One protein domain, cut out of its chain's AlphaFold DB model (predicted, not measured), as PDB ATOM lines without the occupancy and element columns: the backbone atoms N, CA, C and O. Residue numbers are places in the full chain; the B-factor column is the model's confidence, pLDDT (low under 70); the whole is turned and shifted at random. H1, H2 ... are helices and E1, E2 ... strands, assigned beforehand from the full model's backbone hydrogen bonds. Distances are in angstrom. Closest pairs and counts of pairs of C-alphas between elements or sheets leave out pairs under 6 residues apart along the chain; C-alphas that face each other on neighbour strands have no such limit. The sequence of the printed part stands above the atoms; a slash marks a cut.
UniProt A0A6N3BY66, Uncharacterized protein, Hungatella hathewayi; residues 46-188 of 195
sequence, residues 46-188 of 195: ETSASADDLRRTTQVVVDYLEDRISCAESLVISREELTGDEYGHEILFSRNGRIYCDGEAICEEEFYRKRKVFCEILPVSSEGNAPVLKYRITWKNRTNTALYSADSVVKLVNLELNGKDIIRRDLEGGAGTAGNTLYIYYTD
ATOM      1  N   GLU A  46      84.396 111.162 103.328       68.56
ATOM      2  CA  GLU A  46      85.402 111.798 102.471       68.56
ATOM      3  C   GLU A  46      86.546 112.404 103.291       68.56
ATOM      4  O   GLU A  46      87.715 112.258 102.931       68.56
ATOM      5  N   THR A  47      86.227 113.046 104.418       71.44
ATOM      6  CA  THR A  47      87.230 113.662 105.295       71.44
ATOM      7  C   THR A  47      88.113 112.604 105.954       71.44
ATOM      8  O   THR A  47      89.338 112.721 105.912       71.44
ATOM      9  N   SER A  48      87.517 111.549 106.518       66.75
ATOM     10  CA  SER A  48      88.255 110.446 107.144       66.75
ATOM     11  C   SER A  48      89.103 109.680 106.130       66.75
ATOM     12  O   SER A  48      90.290 109.476 106.368       66.75
ATOM     13  N   ALA A  49      88.541 109.336 104.968       74.25
ATOM     14  CA  ALA A  49      89.281 108.663 103.906       74.25
ATOM     15  C   ALA A  49      90.445 109.527 103.399       74.25
ATOM     16  O   ALA A  49      91.554 109.029 103.235       74.25
ATOM     17  N   SER A  50      90.228 110.835 103.217       79.50
ATOM     18  CA  SER A  50      91.286 111.764 102.812       79.50
ATOM     19  C   SER A  50      92.400 111.878 103.858       79.50
ATOM     20  O   SER A  50      93.556 112.057 103.481       79.50
ATOM     21  N   ALA A  51      92.077 111.825 105.153       79.38
ATOM     22  CA  ALA A  51      93.071 111.885 106.222       79.38
ATOM     23  C   ALA A  51      93.902 110.594 106.307       79.38
ATOM     24  O   ALA A  51      95.128 110.660 106.418       79.38
ATOM     25  N   ASP A  52      93.260 109.430 106.196       84.38
ATOM     26  CA  ASP A  52      93.949 108.134 106.189       84.38
ATOM     27  C   ASP A  52      94.853 107.967 104.966       84.38
ATOM     28  O   ASP A  52      95.984 107.492 105.085       84.38
ATOM     29  N   ASP A  53      94.382 108.400 103.799       85.38
ATOM     30  CA  ASP A  53      95.136 108.405 102.548       85.38
ATOM     31  C   ASP A  53      96.385 109.309 102.627       85.38
ATOM     32  O   ASP A  53      97.488 108.906 102.246       85.38
ATOM     33  N   LEU A  54      96.253 110.498 103.235       88.31
ATOM     34  CA  LEU A  54      97.384 111.386 103.537       88.31
ATOM     35  C   LEU A  54      98.392 110.732 104.483       88.31
ATOM     36  O   LEU A  54      99.597 110.808 104.238       88.31
ATOM     37  N   ARG A  55      97.920 110.079 105.548       88.88
ATOM     38  CA  ARG A  55      98.792 109.408 106.519       88.88
ATOM     39  C   ARG A  55      99.567 108.261 105.873       88.88
ATOM     40  O   ARG A  55     100.781 108.197 106.032       88.88
ATOM     41  N   ARG A  56      98.887 107.396 105.113       88.69
ATOM     42  CA  ARG A  56      99.514 106.271 104.397       88.69
ATOM     43  C   ARG A  56     100.545 106.750 103.386       88.69
ATOM     44  O   ARG A  56     101.662 106.254 103.388       88.69
ATOM     45  N   THR A  57     100.205 107.746 102.577       88.94
ATOM     46  CA  THR A  57     101.133 108.263 101.562       88.94
ATOM     47  C   THR A  57     102.321 108.977 102.194       88.94
ATOM     48  O   THR A  57     103.442 108.844 101.718       88.94
ATOM     49  N   THR A  58     102.116 109.689 103.307       91.25
ATOM     50  CA  THR A  58     103.237 110.263 104.066       91.25
ATOM     51  C   THR A  58     104.168 109.172 104.575       91.25
ATOM     52  O   THR A  58     105.375 109.331 104.455       91.25
ATOM     53  N   GLN A  59     103.621 108.064 105.085       90.44
ATOM     54  CA  GLN A  59     104.426 106.926 105.520       90.44
ATOM     55  C   GLN A  59     105.235 106.335 104.361       90.44
ATOM     56  O   GLN A  59     106.426 106.134 104.521       90.44
ATOM     57  N   VAL A  60     104.633 106.161 103.179       90.25
ATOM     58  CA  VAL A  60     105.352 105.688 101.982       90.25
ATOM     59  C   VAL A  60     106.526 106.606 101.636       90.25
ATOM     60  O   VAL A  60     107.615 106.122 101.358       90.25
ATOM     61  N   VAL A  61     106.333 107.929 101.682       90.19
ATOM     62  CA  VAL A  61     107.427 108.880 101.428       90.19
ATOM     63  C   VAL A  61     108.502 108.796 102.515       90.19
ATOM     64  O   VAL A  61     109.682 108.841 102.191       90.19
ATOM     65  N   VAL A  62     108.120 108.670 103.790       91.88
ATOM     66  CA  VAL A  62     109.071 108.523 104.904       91.88
ATOM     67  C   VAL A  62     109.889 107.242 104.768       91.88
ATOM     68  O   VAL A  62     111.113 107.319 104.821       91.88
ATOM     69  N   ASP A  63     109.233 106.104 104.543       90.62
ATOM     70  CA  ASP A  63     109.881 104.801 104.385       90.62
ATOM     71  C   ASP A  63     110.813 104.814 103.162       90.62
ATOM     72  O   ASP A  63     111.937 104.324 103.234       90.62
ATOM     73  N   TYR A  64     110.388 105.445 102.058       89.81
ATOM     74  CA  TYR A  64     111.220 105.619 100.865       89.81
ATOM     75  C   TYR A  64     112.475 106.446 101.153       89.81
ATOM     76  O   TYR A  64     113.576 106.068 100.762       89.81
ATOM     77  N   LEU A  65     112.324 107.587 101.833       89.56
ATOM     78  CA  LEU A  65     113.463 108.420 102.216       89.56
ATOM     79  C   LEU A  65     114.411 107.648 103.130       89.56
ATOM     80  O   LEU A  65     115.614 107.697 102.912       89.56
ATOM     81  N   GLU A  66     113.879 106.950 104.135       90.50
ATOM     82  CA  GLU A  66     114.665 106.162 105.082       90.50
ATOM     83  C   GLU A  66     115.489 105.083 104.375       90.50
ATOM     84  O   GLU A  66     116.699 105.032 104.585       90.50
ATOM     85  N   ASP A  67     114.874 104.294 103.492       88.50
ATOM     86  CA  ASP A  67     115.549 103.233 102.735       88.50
ATOM     87  C   ASP A  67     116.712 103.776 101.890       88.50
ATOM     88  O   ASP A  67     117.812 103.221 101.894       88.50
ATOM     89  N   ARG A  68     116.507 104.922 101.226       85.88
ATOM     90  CA  ARG A  68     117.523 105.536 100.362       85.88
ATOM     91  C   ARG A  68     118.657 106.204 101.129       85.88
ATOM     92  O   ARG A  68     119.818 106.046 100.768       85.88
ATOM     93  N   ILE A  69     118.347 106.970 102.176       88.88
ATOM     94  CA  ILE A  69     119.353 107.834 102.813       88.88
ATOM     95  C   ILE A  69     120.025 107.193 104.031       88.88
ATOM     96  O   ILE A  69     121.129 107.603 104.380       88.88
ATOM     97  N   SER A  70     119.409 106.197 104.679       87.19
ATOM     98  CA  SER A  70     119.955 105.565 105.897       87.19
ATOM     99  C   SER A  70     121.345 104.961 105.667       87.19
ATOM    100  O   SER A  70     122.254 105.121 106.488       87.19
ATOM    101  N   CYS A  71     121.533 104.333 104.504       84.56
ATOM    102  CA  CYS A  71     122.778 103.684 104.096       84.56
ATOM    103  C   CYS A  71     123.619 104.528 103.122       84.56
ATOM    104  O   CYS A  71     124.575 104.006 102.548       84.56
ATOM    105  N   ALA A  72     123.309 105.809 102.928       85.62
ATOM    106  CA  ALA A  72     124.079 106.655 102.020       85.62
ATOM    107  C   ALA A  72     125.525 106.857 102.517       85.62
ATOM    108  O   ALA A  72     125.761 106.979 103.717       85.62
ATOM    109  N   GLU A  73     126.503 106.915 101.611       84.38
ATOM    110  CA  GLU A  73     127.913 107.208 101.930       84.38
ATOM    111  C   GLU A  73     128.202 108.706 102.083       84.38
ATOM    112  O   GLU A  73     129.119 109.119 102.808       84.38
ATOM    113  N   SER A  74     127.432 109.523 101.374       84.50
ATOM    114  CA  SER A  74     127.427 110.974 101.477       84.50
ATOM    115  C   SER A  74     125.993 111.476 101.388       84.50
ATOM    116  O   SER A  74     125.157 110.885 100.703       84.50
ATOM    117  N   LEU A  75     125.712 112.567 102.099       86.62
ATOM    118  CA  LEU A  75     124.419 113.233 102.069       86.62
ATOM    119  C   LEU A  75     124.646 114.742 101.984       86.62
ATOM    120  O   LEU A  75     125.286 115.331 102.863       86.62
ATOM    121  N   VAL A  76     124.119 115.360 100.931       86.44
ATOM    122  CA  VAL A  76     124.193 116.804 100.704       86.44
ATOM    123  C   VAL A  76     122.785 117.352 100.579       86.44
ATOM    124  O   VAL A  76     121.985 116.870  99.787       86.44
ATOM    125  N   ILE A  77     122.478 118.378 101.358       87.00
ATOM    126  CA  ILE A  77     121.186 119.051 101.319       87.00
ATOM    127  C   ILE A  77     121.406 120.463 100.803       87.00
ATOM    128  O   ILE A  77     122.235 121.198 101.345       87.00
ATOM    129  N   SER A  78     120.646 120.832  99.776       83.88
ATOM    130  CA  SER A  78     120.753 122.119  99.096       83.88
ATOM    131  C   SER A  78     119.375 122.699  98.788       83.88
ATOM    132  O   SER A  78     118.380 121.980  98.670       83.88
ATOM    133  N   ARG A  79     119.303 124.023  98.657       82.38
ATOM    134  CA  ARG A  79     118.124 124.732  98.122       82.38
ATOM    135  C   ARG A  79     118.262 125.073  96.644       82.38
ATOM    136  O   ARG A  79     117.263 125.373  95.994       82.38
ATOM    137  N   GLU A  80     119.485 125.028  96.141       81.25
ATOM    138  CA  GLU A  80     119.823 125.247  94.745       81.25
ATOM    139  C   GLU A  80     120.224 123.923  94.104       81.25
ATOM    140  O   GLU A  80     120.772 123.038  94.771       81.25
ATOM    141  N   GLU A  81     119.926 123.792  92.818       81.94
ATOM    142  CA  GLU A  81     120.320 122.630  92.032       81.94
ATOM    143  C   GLU A  81     121.847 122.570  91.969       81.94
ATOM    144  O   GLU A  81     122.505 123.515  91.524       81.94
ATOM    145  N   LEU A  82     122.416 121.466  92.446       79.88
ATOM    146  CA  LEU A  82     123.846 121.220  92.348       79.88
ATOM    147  C   LEU A  82     124.100 120.418  91.076       79.88
ATOM    148  O   LEU A  82     123.577 119.322  90.907       79.88
ATOM    149  N   THR A  83     124.909 120.973  90.177       68.38
ATOM    150  CA  THR A  83     125.298 120.296  88.937       68.38
ATOM    151  C   THR A  83     126.652 119.619  89.129       68.38
ATOM    152  O   THR A  83     127.616 120.258  89.549       68.38
ATOM    153  N   GLY A  84     126.720 118.315  88.851       65.19
ATOM    154  CA  GLY A  84     127.950 117.523  88.917       65.19
ATOM    155  C   GLY A  84     127.678 116.033  89.136       65.19
ATOM    156  O   GLY A  84     126.871 115.669  89.986       65.19
ATOM    157  N   ASP A  85     128.398 115.168  88.417       63.22
ATOM    158  CA  ASP A  85     128.251 113.696  88.480       63.22
ATOM    159  C   ASP A  85     128.708 113.080  89.823       63.22
ATOM    160  O   ASP A  85     128.593 111.875  90.068       63.22
ATOM    161  N   GLU A  86     129.247 113.918  90.708       69.38
ATOM    162  CA  GLU A  86     129.643 113.599  92.080       69.38
ATOM    163  C   GLU A  86     128.441 113.399  93.027       69.38
ATOM    164  O   GLU A  86     128.593 112.801  94.094       69.38
ATOM    165  N   TYR A  87     127.241 113.832  92.627       70.62
ATOM    166  CA  TYR A  87     125.999 113.706  93.389       70.62
ATOM    167  C   TYR A  87     125.138 112.584  92.790       70.62
ATOM    168  O   TYR A  87     124.280 112.836  91.953       70.62
ATOM    169  N   GLY A  88     125.424 111.332  93.160       81.06
ATOM    170  CA  GLY A  88     124.920 110.152  92.443       81.06
ATOM    171  C   GLY A  88     123.405 110.041  92.276       81.06
ATOM    172  O   GLY A  88     122.953 109.708  91.183       81.06
ATOM    173  N   HIS A  89     122.642 110.349  93.323       88.88
ATOM    174  CA  HIS A  89     121.181 110.343  93.299       88.88
ATOM    175  C   HIS A  89     120.607 111.631  93.889       88.88
ATOM    176  O   HIS A  89     121.190 112.229  94.798       88.88
ATOM    177  N   GLU A  90     119.430 112.026  93.410       90.62
ATOM    178  CA  GLU A  90     118.730 113.250  93.788       90.62
ATOM    179  C   GLU A  90     117.293 112.960  94.229       90.62
ATOM    180  O   GLU A  90     116.493 112.376  93.501       90.62
ATOM    181  N   ILE A  91     116.924 113.462  95.407       91.19
ATOM    182  CA  ILE A  91     115.535 113.559  95.854       91.19
ATOM    183  C   ILE A  91     115.140 115.030  95.890       91.19
ATOM    184  O   ILE A  91     115.671 115.826  96.667       91.19
ATOM    185  N   LEU A  92     114.168 115.384  95.058       90.69
ATOM    186  CA  LEU A  92     113.713 116.747  94.836       90.69
ATOM    187  C   LEU A  92     112.317 116.952  95.417       90.69
ATOM    188  O   LEU A  92     111.334 116.399  94.930       90.69
ATOM    189  N   PHE A  93     112.203 117.854  96.386       91.06
ATOM    190  CA  PHE A  93     110.934 118.476  96.750       91.06
ATOM    191  C   PHE A  93     110.784 119.769  95.963       91.06
ATOM    192  O   PHE A  93     111.372 120.799  96.292       91.06
ATOM    193  N   SER A  94     109.996 119.717  94.896       88.56
ATOM    194  CA  SER A  94     109.826 120.840  93.986       88.56
ATOM    195  C   SER A  94     108.957 121.942  94.591       88.56
ATOM    196  O   SER A  94     107.975 121.690  95.292       88.56
ATOM    197  N   ARG A  95     109.236 123.194  94.210       84.06
ATOM    198  CA  ARG A  95     108.402 124.366  94.527       84.06
ATOM    199  C   ARG A  95     106.936 124.211  94.105       84.06
ATOM    200  O   ARG A  95     106.049 124.836  94.690       84.06
ATOM    201  N   ASN A  96     106.655 123.398  93.083       84.38
ATOM    202  CA  ASN A  96     105.281 123.124  92.652       84.38
ATOM    203  C   ASN A  96     104.500 122.236  93.648       84.38
ATOM    204  O   ASN A  96     103.272 122.162  93.547       84.38
ATOM    205  N   GLY A  97     105.178 121.660  94.647       86.62
ATOM    206  CA  GLY A  97     104.596 120.812  95.677       86.62
ATOM    207  C   GLY A  97     104.552 119.333  95.303       86.62
ATOM    208  O   GLY A  97     103.602 118.653  95.691       86.62
ATOM    209  N   ARG A  98     105.534 118.853  94.535       90.44
ATOM    210  CA  ARG A  98     105.714 117.445  94.155       90.44
ATOM    211  C   ARG A  98     107.061 116.926  94.641       90.44
ATOM    212  O   ARG A  98     107.981 117.719  94.843       90.44
ATOM    213  N   ILE A  99     107.157 115.611  94.812       90.88
ATOM    214  CA  ILE A  99     108.404 114.932  95.156       90.88
ATOM    215  C   ILE A  99     108.860 114.053  93.990       90.88
ATOM    216  O   ILE A  99     108.058 113.314  93.412       90.88
ATOM    217  N   TYR A 100     110.142 114.152  93.659       90.75
ATOM    218  CA  TYR A 100     110.791 113.380  92.610       90.75
ATOM    219  C   TYR A 100     112.035 112.682  93.161       90.75
ATOM    220  O   TYR A 100     112.686 113.220  94.054       90.75
ATOM    221  N   CYS A 101     112.363 111.511  92.627       90.06
ATOM    222  CA  CYS A 101     113.643 110.837  92.814       90.06
ATOM    223  C   CYS A 101     114.253 110.614  91.432       90.06
ATOM    224  O   CYS A 101     113.604 109.994  90.597       90.06
ATOM    225  N   ASP A 102     115.445 111.147  91.176       88.62
ATOM    226  CA  ASP A 102     116.144 111.034  89.887       88.62
ATOM    227  C   ASP A 102     115.255 111.407  88.676       88.62
ATOM    228  O   ASP A 102     115.301 110.797  87.610       88.62
ATOM    229  N   GLY A 103     114.387 112.409  88.859       85.81
ATOM    230  CA  GLY A 103     113.419 112.870  87.856       85.81
ATOM    231  C   GLY A 103     112.091 112.097  87.801       85.81
ATOM    232  O   GLY A 103     111.141 112.575  87.176       85.81
ATOM    233  N   GLU A 104     111.964 110.961  88.490       89.19
ATOM    234  CA  GLU A 104     110.731 110.169  88.558       89.19
ATOM    235  C   GLU A 104     109.838 110.603  89.727       89.19
ATOM    236  O   GLU A 104     110.304 110.836  90.840       89.19
ATOM    237  N   ALA A 105     108.529 110.729  89.495       89.00
ATOM    238  CA  ALA A 105     107.587 111.131  90.540       89.00
ATOM    239  C   ALA A 105     107.367 109.996  91.553       89.00
ATOM    240  O   ALA A 105     107.007 108.886  91.172       89.00
ATOM    241  N   ILE A 106     107.514 110.291  92.850       87.12
ATOM    242  CA  ILE A 106     107.350 109.280  93.914       87.12
ATOM    243  C   ILE A 106     105.870 108.980  94.191       87.12
ATOM    244  O   ILE A 106     105.517 107.872  94.586       87.12
ATOM    245  N   CYS A 107     104.983 109.959  93.990       84.94
ATOM    246  CA  CYS A 107     103.541 109.759  94.111       84.94
ATOM    247  C   CYS A 107     102.847 109.948  92.761       84.94
ATOM    248  O   CYS A 107     103.281 110.736  91.921       84.94
ATOM    249  N   GLU A 108     101.710 109.277  92.591       84.94
ATOM    250  CA  GLU A 108     100.868 109.429  91.409       84.94
ATOM    251  C   GLU A 108     100.304 110.857  91.280       84.94
ATOM    252  O   GLU A 108      99.936 111.505  92.264       84.94
ATOM    253  N   GLU A 109     100.165 111.347  90.045       82.81
ATOM    254  CA  GLU A 109      99.662 112.703  89.764       82.81
ATOM    255  C   GLU A 109      98.235 112.948  90.288       82.81
ATOM    256  O   GLU A 109      97.888 114.070  90.675       82.81
ATOM    257  N   GLU A 110      97.406 111.903  90.364       82.06
ATOM    258  CA  GLU A 110      96.056 112.002  90.928       82.06
ATOM    259  C   GLU A 110      96.076 112.431  92.399       82.06
ATOM    260  O   GLU A 110      95.244 113.247  92.820       82.06
ATOM    261  N   PHE A 111      97.081 111.978  93.153       80.25
ATOM    262  CA  PHE A 111      97.265 112.323  94.559       80.25
ATOM    263  C   PHE A 111      97.552 113.822  94.749       80.25
ATOM    264  O   PHE A 111      97.049 114.457  95.683       80.25
ATOM    265  N   TYR A 112      98.288 114.433  93.816       82.81
ATOM    266  CA  TYR A 112      98.617 115.861  93.844       82.81
ATOM    267  C   TYR A 112      97.485 116.772  93.365       82.81
ATOM    268  O   TYR A 112      97.537 117.989  93.562       82.81
ATOM    269  N   ARG A 113      96.403 116.238  92.778       80.94
ATOM    270  CA  ARG A 113      95.357 117.060  92.140       80.94
ATOM    271  C   ARG A 113      94.803 118.156  93.057       80.94
ATOM    272  O   ARG A 113      94.452 119.234  92.574       80.94
ATOM    273  N   LYS A 114      94.734 117.937  94.373       83.31
ATOM    274  CA  LYS A 114      94.260 118.930  95.362       83.31
ATOM    275  C   LYS A 114      95.288 119.252  96.452       83.31
ATOM    276  O   LYS A 114      94.953 119.974  97.393       83.31
ATOM    277  N   ARG A 115      96.504 118.719  96.341       86.75
ATOM    278  CA  ARG A 115      97.474 118.630  97.437       86.75
ATOM    279  C   ARG A 115      98.874 118.992  96.946       86.75
ATOM    280  O   ARG A 115      99.193 118.815  95.779       86.75
ATOM    281  N   LYS A 116      99.699 119.504  97.850       89.38
ATOM    282  CA  LYS A 116     101.105 119.840  97.626       89.38
ATOM    283  C   LYS A 116     101.929 119.317  98.792       89.38
ATOM    284  O   LYS A 116     101.524 119.529  99.934       89.38
ATOM    285  N   VAL A 117     103.054 118.672  98.509       89.88
ATOM    286  CA  VAL A 117     104.010 118.211  99.522       89.88
ATOM    287  C   VAL A 117     105.115 119.238  99.725       89.88
ATOM    288  O   VAL A 117     105.582 119.857  98.773       89.88
ATOM    289  N   PHE A 118     105.533 119.414 100.972       89.38
ATOM    290  CA  PHE A 118     106.673 120.237 101.352       89.38
ATOM    291  C   PHE A 118     107.519 119.473 102.359       89.38
ATOM    292  O   PHE A 118     106.965 118.816 103.238       89.38
ATOM    293  N   CYS A 119     108.838 119.601 102.247       88.88
ATOM    294  CA  CYS A 119     109.781 119.085 103.226       88.88
ATOM    295  C   CYS A 119     110.506 120.244 103.906       88.88
ATOM    296  O   CYS A 119     110.929 121.199 103.254       88.88
ATOM    297  N   GLU A 120     110.618 120.168 105.223       87.06
ATOM    298  CA  GLU A 120     111.360 121.105 106.054       87.06
ATOM    299  C   GLU A 120     112.426 120.328 106.823       87.06
ATOM    300  O   GLU A 120     112.101 119.413 107.574       87.06
ATOM    301  N   ILE A 121     113.697 120.696 106.660       86.00
ATOM    302  CA  ILE A 121     114.778 120.130 107.470       86.00
ATOM    303  C   ILE A 121     114.765 120.805 108.838       86.00
ATOM    304  O   ILE A 121     114.864 122.030 108.942       86.00
ATOM    305  N   LEU A 122     114.624 119.996 109.883       83.81
ATOM    306  CA  LEU A 122     114.548 120.455 111.261       83.81
ATOM    307  C   LEU A 122     115.954 120.512 111.877       83.81
ATOM    308  O   LEU A 122     116.809 119.681 111.549       83.81
ATOM    309  N   PRO A 123     116.215 121.467 112.786       72.38
ATOM    310  CA  PRO A 123     117.490 121.532 113.483       72.38
ATOM    311  C   PRO A 123     117.694 120.271 114.328       72.38
ATOM    312  O   PRO A 123     116.776 119.772 114.988       72.38
ATOM    313  N   VAL A 124     118.918 119.747 114.314       68.19
ATOM    314  CA  VAL A 124     119.293 118.607 115.148       68.19
ATOM    315  C   VAL A 124     119.527 119.122 116.567       68.19
ATOM    316  O   VAL A 124     120.335 120.017 116.788       68.19
ATOM    317  N   SER A 125     118.805 118.571 117.542       52.94
ATOM    318  CA  SER A 125     119.156 118.711 118.956       52.94
ATOM    319  C   SER A 125     120.428 117.897 119.196       52.94
ATOM    320  O   SER A 125     120.382 116.682 119.003       52.94
ATOM    321  N   SER A 126     121.536 118.549 119.567       51.62
ATOM    322  CA  SER A 126     122.874 117.962 119.785       51.62
ATOM    323  C   SER A 126     122.967 116.986 120.972       51.62
ATOM    324  O   SER A 126     123.873 117.073 121.794       51.62
ATOM    325  N   GLU A 127     122.035 116.048 121.079       48.16
ATOM    326  CA  GLU A 127     122.056 114.956 122.048       48.16
ATOM    327  C   GLU A 127     122.353 113.651 121.306       48.16
ATOM    328  O   GLU A 127     121.464 112.857 121.007       48.16
ATOM    329  N   GLY A 128     123.623 113.461 120.947       53.31
ATOM    330  CA  GLY A 128     124.117 112.226 120.345       53.31
ATOM    331  C   GLY A 128     125.193 112.474 119.295       53.31
ATOM    332  O   GLY A 128     125.049 113.340 118.442       53.31
ATOM    333  N   ASN A 129     126.262 111.681 119.349       58.00
ATOM    334  CA  ASN A 129     127.379 111.698 118.395       58.00
ATOM    335  C   ASN A 129     127.019 111.129 117.004       58.00
ATOM    336  O   ASN A 129     127.905 110.980 116.168       58.00
ATOM    337  N   ALA A 130     125.753 110.768 116.769       66.19
ATOM    338  CA  ALA A 130     125.312 110.106 115.548       66.19
ATOM    339  C   ALA A 130     124.742 111.126 114.541       66.19
ATOM    340  O   ALA A 130     123.866 111.917 114.913       66.19
ATOM    341  N   PRO A 131     125.171 111.101 113.266       76.81
ATOM    342  CA  PRO A 131     124.582 111.915 112.215       76.81
ATOM    343  C   PRO A 131     123.135 111.465 111.962       76.81
ATOM    344  O   PRO A 131     122.863 110.374 111.457       76.81
ATOM    345  N   VAL A 132     122.184 112.322 112.337       83.50
ATOM    346  CA  VAL A 132     120.749 112.117 112.102       83.50
ATOM    347  C   VAL A 132     120.182 113.242 111.248       83.50
ATOM    348  O   VAL A 132     120.485 114.420 111.461       83.50
ATOM    349  N   LEU A 133     119.300 112.892 110.311       84.94
ATOM    350  CA  LEU A 133     118.497 113.858 109.575       84.94
ATOM    351  C   LEU A 133     117.090 113.910 110.167       84.94
ATOM    352  O   LEU A 133     116.323 112.958 110.043       84.94
ATOM    353  N   LYS A 134     116.741 115.042 110.783       87.50
ATOM    354  CA  LYS A 134     115.368 115.337 111.205       87.50
ATOM    355  C   LYS A 134     114.680 116.164 110.126       87.50
ATOM    356  O   LYS A 134     115.217 117.189 109.705       87.50
ATOM    357  N   TYR A 135     113.495 115.753 109.701       89.00
ATOM    358  CA  TYR A 135     112.715 116.488 108.712       89.00
ATOM    359  C   TYR A 135     111.217 116.398 108.997       89.00
ATOM    360  O   TYR A 135     110.744 115.504 109.692       89.00
ATOM    361  N   ARG A 136     110.463 117.347 108.452       90.62
ATOM    362  CA  ARG A 136     109.008 117.403 108.513       90.62
ATOM    363  C   ARG A 136     108.440 117.388 107.110       90.62
ATOM    364  O   ARG A 136     108.782 118.243 106.297       90.62
ATOM    365  N   ILE A 137     107.515 116.471 106.859       90.88
ATOM    366  CA  ILE A 137     106.711 116.456 105.641       90.88
ATOM    367  C   ILE A 137     105.375 117.116 105.950       90.88
ATOM    368  O   ILE A 137     104.654 116.687 106.847       90.88
ATOM    369  N   THR A 138     105.022 118.153 105.197       90.44
ATOM    370  CA  THR A 138     103.731 118.835 105.298       90.44
ATOM    371  C   THR A 138     102.977 118.742 103.982       90.44
ATOM    372  O   THR A 138     103.436 119.232 102.951       90.44
ATOM    373  N   TRP A 139     101.763 118.202 104.035       90.31
ATOM    374  CA  TRP A 139     100.805 118.264 102.941       90.31
ATOM    375  C   TRP A 139      99.920 119.488 103.104       90.31
ATOM    376  O   TRP A 139      99.275 119.670 104.138       90.31
ATOM    377  N   LYS A 140      99.860 120.328 102.074       89.69
ATOM    378  CA  LYS A 140      98.990 121.506 102.026       89.69
ATOM    379  C   LYS A 140      97.982 121.376 100.893       89.69
ATOM    380  O   LYS A 140      98.234 120.706  99.895       89.69
ATOM    381  N   ASN A 141      96.836 122.028 101.028       87.88
ATOM    382  CA  ASN A 141      95.875 122.150  99.935       87.88
ATOM    383  C   ASN A 141      96.325 123.217  98.910       87.88
ATOM    384  O   ASN A 141      97.356 123.876  99.063       87.88
ATOM    385  N   ARG A 142      95.514 123.446  97.869       81.94
ATOM    386  CA  ARG A 142      95.781 124.489  96.858       81.94
ATOM    387  C   ARG A 142      95.832 125.917  97.421       81.94
ATOM    388  O   ARG A 142      96.487 126.761  96.816       81.94
ATOM    389  N   THR A 143      95.178 126.185  98.552       83.81
ATOM    390  CA  THR A 143      95.198 127.484  99.247       83.81
ATOM    391  C   THR A 143      96.321 127.583 100.286       83.81
ATOM    392  O   THR A 143      96.306 128.494 101.108       83.81
ATOM    393  N   ASN A 144      97.296 126.664 100.263       81.56
ATOM    394  CA  ASN A 144      98.421 126.570 101.202       81.56
ATOM    395  C   ASN A 144      98.033 126.361 102.678       81.56
ATOM    396  O   ASN A 144      98.855 126.565 103.572       81.56
ATOM    397  N   THR A 145      96.820 125.893 102.954       85.62
ATOM    398  CA  THR A 145      96.411 125.452 104.290       85.62
ATOM    399  C   THR A 145      96.972 124.057 104.551       85.62
ATOM    400  O   THR A 145      96.819 123.169 103.708       85.62
ATOM    401  N   ALA A 146      97.623 123.857 105.700       86.12
ATOM    402  CA  ALA A 146      98.128 122.547 106.102       86.12
ATOM    403  C   ALA A 146      96.966 121.562 106.303       86.12
ATOM    404  O   ALA A 146      96.014 121.856 107.023       86.12
ATOM    405  N   LEU A 147      97.047 120.411 105.639       87.31
ATOM    406  CA  LEU A 147      96.104 119.299 105.758       87.31
ATOM    407  C   LEU A 147      96.629 118.238 106.724       87.31
ATOM    408  O   LEU A 147      95.875 117.700 107.524       87.31
ATOM    409  N   TYR A 148      97.922 117.935 106.627       89.62
ATOM    410  CA  TYR A 148      98.595 116.940 107.451       89.62
ATOM    411  C   TYR A 148     100.085 117.265 107.538       89.62
ATOM    412  O   TYR A 148     100.660 117.791 106.584       89.62
ATOM    413  N   SER A 149     100.708 116.959 108.673       89.62
ATOM    414  CA  SER A 149     102.146 117.101 108.873       89.62
ATOM    415  C   SER A 149     102.665 115.950 109.718       89.62
ATOM    416  O   SER A 149     102.012 115.570 110.691       89.62
ATOM    417  N   ALA A 150     103.836 115.431 109.366       90.94
ATOM    418  CA  ALA A 150     104.532 114.407 110.131       90.94
ATOM    419  C   ALA A 150     106.020 114.745 110.233       90.94
ATOM    420  O   ALA A 150     106.638 115.142 109.243       90.94
ATOM    421  N   ASP A 151     106.573 114.559 111.427       90.94
ATOM    422  CA  ASP A 151     107.995 114.719 111.707       90.94
ATOM    423  C   ASP A 151     108.635 113.326 111.681       90.94
ATOM    424  O   ASP A 151     108.087 112.381 112.251       90.94
ATOM    425  N   SER A 152     109.778 113.196 111.013       89.50
ATOM    426  CA  SER A 152     110.531 111.949 110.899       89.50
ATOM    427  C   SER A 152     112.019 112.182 111.150       89.50
ATOM    428  O   SER A 152     112.536 113.299 111.024       89.50
ATOM    429  N   VAL A 153     112.705 111.117 111.558       88.81
ATOM    430  CA  VAL A 153     114.132 111.114 111.865       88.81
ATOM    431  C   VAL A 153     114.762 109.895 111.220       88.81
ATOM    432  O   VAL A 153     114.399 108.773 111.558       88.81
ATOM    433  N   VAL A 154     115.747 110.117 110.355       87.69
ATOM    434  CA  VAL A 154     116.533 109.040 109.748       87.69
ATOM    435  C   VAL A 154     117.942 109.058 110.323       87.69
ATOM    436  O   VAL A 154     118.583 110.109 110.408       87.69
ATOM    437  N   LYS A 155     118.411 107.886 110.755       85.62
ATOM    438  CA  LYS A 155     119.791 107.673 111.203       85.62
ATOM    439  C   LYS A 155     120.665 107.376 109.992       85.62
ATOM    440  O   LYS A 155     120.284 106.551 109.173       85.62
ATOM    441  N   LEU A 156     121.818 108.028 109.888       84.81
ATOM    442  CA  LEU A 156     122.717 107.888 108.743       84.81
ATOM    443  C   LEU A 156     123.875 106.961 109.117       84.81
ATOM    444  O   LEU A 156     124.948 107.407 109.520       84.81
ATOM    445  N   VAL A 157     123.628 105.657 109.011       82.88
ATOM    446  CA  VAL A 157     124.502 104.600 109.544       82.88
ATOM    447  C   VAL A 157     125.900 104.666 108.927       82.88
ATOM    448  O   VAL A 157     126.902 104.615 109.638       82.88
ATOM    449  N   ASN A 158     125.986 104.836 107.608       79.25
ATOM    450  CA  ASN A 158     127.272 104.849 106.911       79.25
ATOM    451  C   ASN A 158     128.041 106.165 107.089       79.25
ATOM    452  O   ASN A 158     129.271 106.149 107.106       79.25
ATOM    453  N   LEU A 159     127.355 107.295 107.286       77.50
ATOM    454  CA  LEU A 159     128.020 108.544 107.672       77.50
ATOM    455  C   LEU A 159     128.632 108.422 109.071       77.50
ATOM    456  O   LEU A 159     129.778 108.825 109.262       77.50
ATOM    457  N   GLU A 160     127.904 107.811 110.013       72.31
ATOM    458  CA  GLU A 160     128.380 107.566 111.379       72.31
ATOM    459  C   GLU A 160     129.648 106.708 111.378       72.31
ATOM    460  O   GLU A 160     130.660 107.088 111.967       72.31
ATOM    461  N   LEU A 161     129.619 105.588 110.648       65.12
ATOM    462  CA  LEU A 161     130.752 104.668 110.521       65.12
ATOM    463  C   LEU A 161     131.979 105.325 109.873       65.12
ATOM    464  O   LEU A 161     133.109 105.034 110.260       65.12
ATOM    465  N   ASN A 162     131.760 106.222 108.910       69.38
ATOM    466  CA  ASN A 162     132.825 106.910 108.184       69.38
ATOM    467  C   ASN A 162     133.282 108.221 108.850       69.38
ATOM    468  O   ASN A 162     134.150 108.902 108.303       69.38
ATOM    469  N   GLY A 163     132.699 108.604 109.995       61.41
ATOM    470  CA  GLY A 163     132.987 109.874 110.668       61.41
ATOM    471  C   GLY A 163     132.660 111.112 109.821       61.41
ATOM    472  O   GLY A 163     133.298 112.153 109.983       61.41
ATOM    473  N   LYS A 164     131.710 110.994 108.886       70.19
ATOM    474  CA  LYS A 164     131.254 112.078 108.006       70.19
ATOM    475  C   LYS A 164     129.980 112.712 108.573       70.19
ATOM    476  O   LYS A 164     129.162 112.031 109.181       70.19
ATOM    477  N   ASP A 165     129.796 114.007 108.330       69.69
ATOM    478  CA  ASP A 165     128.568 114.736 108.677       69.69
ATOM    479  C   ASP A 165     127.789 115.129 107.409       69.69
ATOM    480  O   ASP A 165     128.299 115.062 106.287       69.69
ATOM    481  N   ILE A 166     126.536 115.534 107.592       75.56
ATOM    482  CA  ILE A 166     125.641 116.011 106.542       75.56
ATOM    483  C   ILE A 166     126.128 117.374 106.050       75.56
ATOM    484  O   ILE A 166     126.190 118.340 106.817       75.56
ATOM    485  N   ILE A 167     126.378 117.491 104.747       75.88
ATOM    486  CA  ILE A 167     126.735 118.774 104.141       75.88
ATOM    487  C   ILE A 167     125.449 119.560 103.888       75.88
ATOM    488  O   ILE A 167     124.599 119.159 103.097       75.88
ATOM    489  N   ARG A 168     125.301 120.700 104.561       77.19
ATOM    490  CA  ARG A 168     124.152 121.602 104.426       77.19
ATOM    491  C   ARG A 168     124.593 122.860 103.679       77.19
ATOM    492  O   ARG A 168     125.259 123.701 104.272       77.19
ATOM    493  N   ARG A 169     124.250 122.991 102.394       68.19
ATOM    494  CA  ARG A 169     124.543 124.191 101.590       68.19
ATOM    495  C   ARG A 169     123.334 125.126 101.580       68.19
ATOM    496  O   ARG A 169     122.200 124.673 101.448       68.19
ATOM    497  N   ASP A 170     123.579 126.418 101.798       61.22
ATOM    498  CA  ASP A 170     122.563 127.488 101.794       61.22
ATOM    499  C   ASP A 170     121.419 127.308 102.807       61.22
ATOM    500  O   ASP A 170     120.298 127.801 102.645       61.22
ATOM    501  N   LEU A 171     121.719 126.612 103.907       62.69
ATOM    502  CA  LEU A 171     120.839 126.446 105.066       62.69
ATOM    503  C   LEU A 171     121.267 127.317 106.263       62.69
ATOM    504  O   LEU A 171     120.652 127.232 107.324       62.69
ATOM    505  N   GLU A 172     122.284 128.178 106.103       44.19
ATOM    506  CA  GLU A 172     122.876 128.994 107.184       44.19
ATOM    507  C   GLU A 172     121.944 130.089 107.746       44.19
ATOM    508  O   GLU A 172     122.230 130.702 108.771       44.19
ATOM    509  N   GLY A 173     120.779 130.300 107.132       42.19
ATOM    510  CA  GLY A 173     119.776 131.278 107.551       42.19
ATOM    511  C   GLY A 173     118.600 130.679 108.318       42.19
ATOM    512  O   GLY A 173     117.462 130.966 107.970       42.19
ATOM    513  N   GLY A 174     118.850 129.856 109.336       36.12
ATOM    514  CA  GLY A 174     117.809 129.393 110.254       36.12
ATOM    515  C   GLY A 174     116.811 128.387 109.666       36.12
ATOM    516  O   GLY A 174     116.479 128.353 108.481       36.12
ATOM    517  N   ALA A 175     116.321 127.527 110.551       39.50
ATOM    518  CA  ALA A 175     115.228 126.614 110.276       39.50
ATOM    519  C   ALA A 175     114.021 127.345 109.658       39.50
ATOM    520  O   ALA A 175     113.640 128.428 110.100       39.50
ATOM    521  N   GLY A 176     113.385 126.703 108.680       42.19
ATOM    522  CA  GLY A 176     112.045 127.070 108.243       42.19
ATOM    523  C   GLY A 176     111.984 128.011 107.051       42.19
ATOM    524  O   GLY A 176     112.074 129.230 107.142       42.19
ATOM    525  N   THR A 177     111.696 127.436 105.890       43.22
ATOM    526  CA  THR A 177     110.852 128.114 104.899       43.22
ATOM    527  C   THR A 177     110.156 127.042 104.068       43.22
ATOM    528  O   THR A 177     110.548 126.721 102.950       43.22
ATOM    529  N   ALA A 178     109.124 126.438 104.664       50.56
ATOM    530  CA  ALA A 178     108.224 125.506 103.995       50.56
ATOM    531  C   ALA A 178     107.601 126.174 102.754       50.56
ATOM    532  O   ALA A 178     106.657 126.958 102.878       50.56
ATOM    533  N   GLY A 179     108.123 125.876 101.562       54.66
ATOM    534  CA  GLY A 179     107.675 126.510 100.316       54.66
ATOM    535  C   GLY A 179     108.733 126.653  99.223       54.66
ATOM    536  O   GLY A 179     108.364 126.902  98.076       54.66
ATOM    537  N   ASN A 180     110.014 126.493  99.560       71.25
ATOM    538  CA  ASN A 180     111.108 126.529  98.592       71.25
ATOM    539  C   ASN A 180     111.498 125.123  98.134       71.25
ATOM    540  O   ASN A 180     111.217 124.143  98.824       71.25
ATOM    541  N   THR A 181     112.124 125.052  96.959       83.69
ATOM    542  CA  THR A 181     112.704 123.812  96.449       83.69
ATOM    543  C   THR A 181     113.740 123.284  97.439       83.69
ATOM    544  O   THR A 181     114.515 124.064  97.997       83.69
ATOM    545  N   LEU A 182     113.729 121.977  97.675       88.19
ATOM    546  CA  LEU A 182     114.718 121.292  98.496       88.19
ATOM    547  C   LEU A 182     115.267 120.111  97.709       88.19
ATOM    548  O   LEU A 182     114.499 119.276  97.231       88.19
ATOM    549  N   TYR A 183     116.585 120.050  97.639       88.69
ATOM    550  CA  TYR A 183     117.340 118.980  97.024       88.69
ATOM    551  C   TYR A 183     118.053 118.189  98.118       88.69
ATOM    552  O   TYR A 183     118.706 118.767  98.994       88.69
ATOM    553  N   ILE A 184     117.908 116.871  98.080       89.25
ATOM    554  CA  ILE A 184     118.637 115.932  98.927       89.25
ATOM    555  C   ILE A 184     119.417 115.022  97.988       89.25
ATOM    556  O   ILE A 184     118.841 114.155  97.338       89.25
ATOM    557  N   TYR A 185     120.721 115.236  97.924       89.38
ATOM    558  CA  TYR A 185     121.631 114.408  97.155       89.38
ATOM    559  C   TYR A 185     122.235 113.338  98.047       89.38
ATOM    560  O   TYR A 185     122.672 113.636  99.165       89.38
ATOM    561  N   TYR A 186     122.291 112.110  97.551       89.25
ATOM    562  CA  TYR A 186     122.901 110.995  98.259       89.25
ATOM    563  C   TYR A 186     123.714 110.115  97.311       89.25
ATOM    564  O   TYR A 186     123.526 110.137  96.096       89.25
ATOM    565  N   THR A 187     124.659 109.368  97.873       88.06
ATOM    566  CA  THR A 187     125.451 108.379  97.134       88.06
ATOM    567  C   THR A 187     125.328 107.017  97.791       88.06
ATOM    568  O   THR A 187     125.355 106.910  99.020       88.06
ATOM    569  N   ASP A 188     125.197 105.983  96.968       85.12
ATOM    570  CA  ASP A 188     125.166 104.603  97.437       85.12
ATOM    571  C   ASP A 188     126.557 104.131  97.892       85.12
ATOM    572  O   ASP A 188     127.582 104.663  97.447       85.12
TER     573      ASP A 188
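What this domain is: This is residues 46 to 188 of the 195 residues of an uncharacterized protein of Hungatella hathewayi (UniProt A0A6N3BY66). A four-stranded antiparallel sheet, E1 E7 E2 E3, and a three-stranded antiparallel sheet, E4 E5 E6, make the two sides of a trough that come near each other at E4, and the long helix H1 runs lengthwise in it, closer to the three-stranded side. The short H2 and H3 lie far from the centre, and a long loop, residues 162 to 181, leads back to E7. The printed part has 143 residues, with three named helices and seven named strands in the order H1 E1 E2 E3 H2 E4 E5 E6 H3 E7. The class is mixed, helices and strands; the whole is compact, with a radius of gyration of the C-alphas of 15.1 A and spans of 48 by 34 by 29 A.

Where its parts are: In the four-stranded sheet, E1 is residues 74 to 78 (13.2 A), E7 182 to 187 (16.8 A), E2 89 to 93 (13.5 A) and E3 99 to 101 (7.0 A). E4, residues 115 to 121 (20.1 A), E5, 132 to 141 (29.5 A), and E6, 146 to 155 (26.8 A), form the other sheet. H1, residues 46 to 70, runs 35.3 A from C-alpha 46 at (85.402, 111.798, 102.471). H2 is residues 109 to 112 (5.3 A) and H3 157 to 161 (6.3 A). E7 ends with C-alpha 187 at (125.451, 108.379, 97.134).

How they stand to each other: Between E1 and E7, N 76 and O 185 are 2.9 A apart; between E7 and E2, N 91 and O 184, 2.8 A; in the hairpin E2 and E3, N 92 and O 100, 2.8 A. E4 E5 E6 is a meander, each strand the antiparallel neighbour of the one before, and twisted, with C-alphas up to 4.3 A off its best plane; N 118 and O 138 are 2.9 A apart, N 137 and O 150 also 2.9 A. The closest C-alphas of E2 and E4, Phe 93 and Phe 118, are 6.5 A apart. H1 is on one face of each sheet, two layers with each: its height is 8.7 A over E4 E5 E6 and 12.8 A over E1 E7 E2 E3. The closest C-alphas of H1 and E6, Ser 70 and Lys 155, are 5.7 A apart. H3 is close to H1 but not clearly touching, with Ser 70 and Val 157 closest by C-alphas, 5.9 A. H2 and H1 are apart. Every O i to N i+4 pair is within hydrogen-bond range in H1 and H3; H2 is too short for one.

The domain as a whole: The C-alphas of Glu 46 and Gly 163 are the farthest apart, 48.3 A. The printed part has no cut. The link from H3 to E7 is long, 20 residues. Mean pLDDT of the printed part is 80.0; residues 83 to 86, 124 to 130 and 169 to 179 are among those under 70.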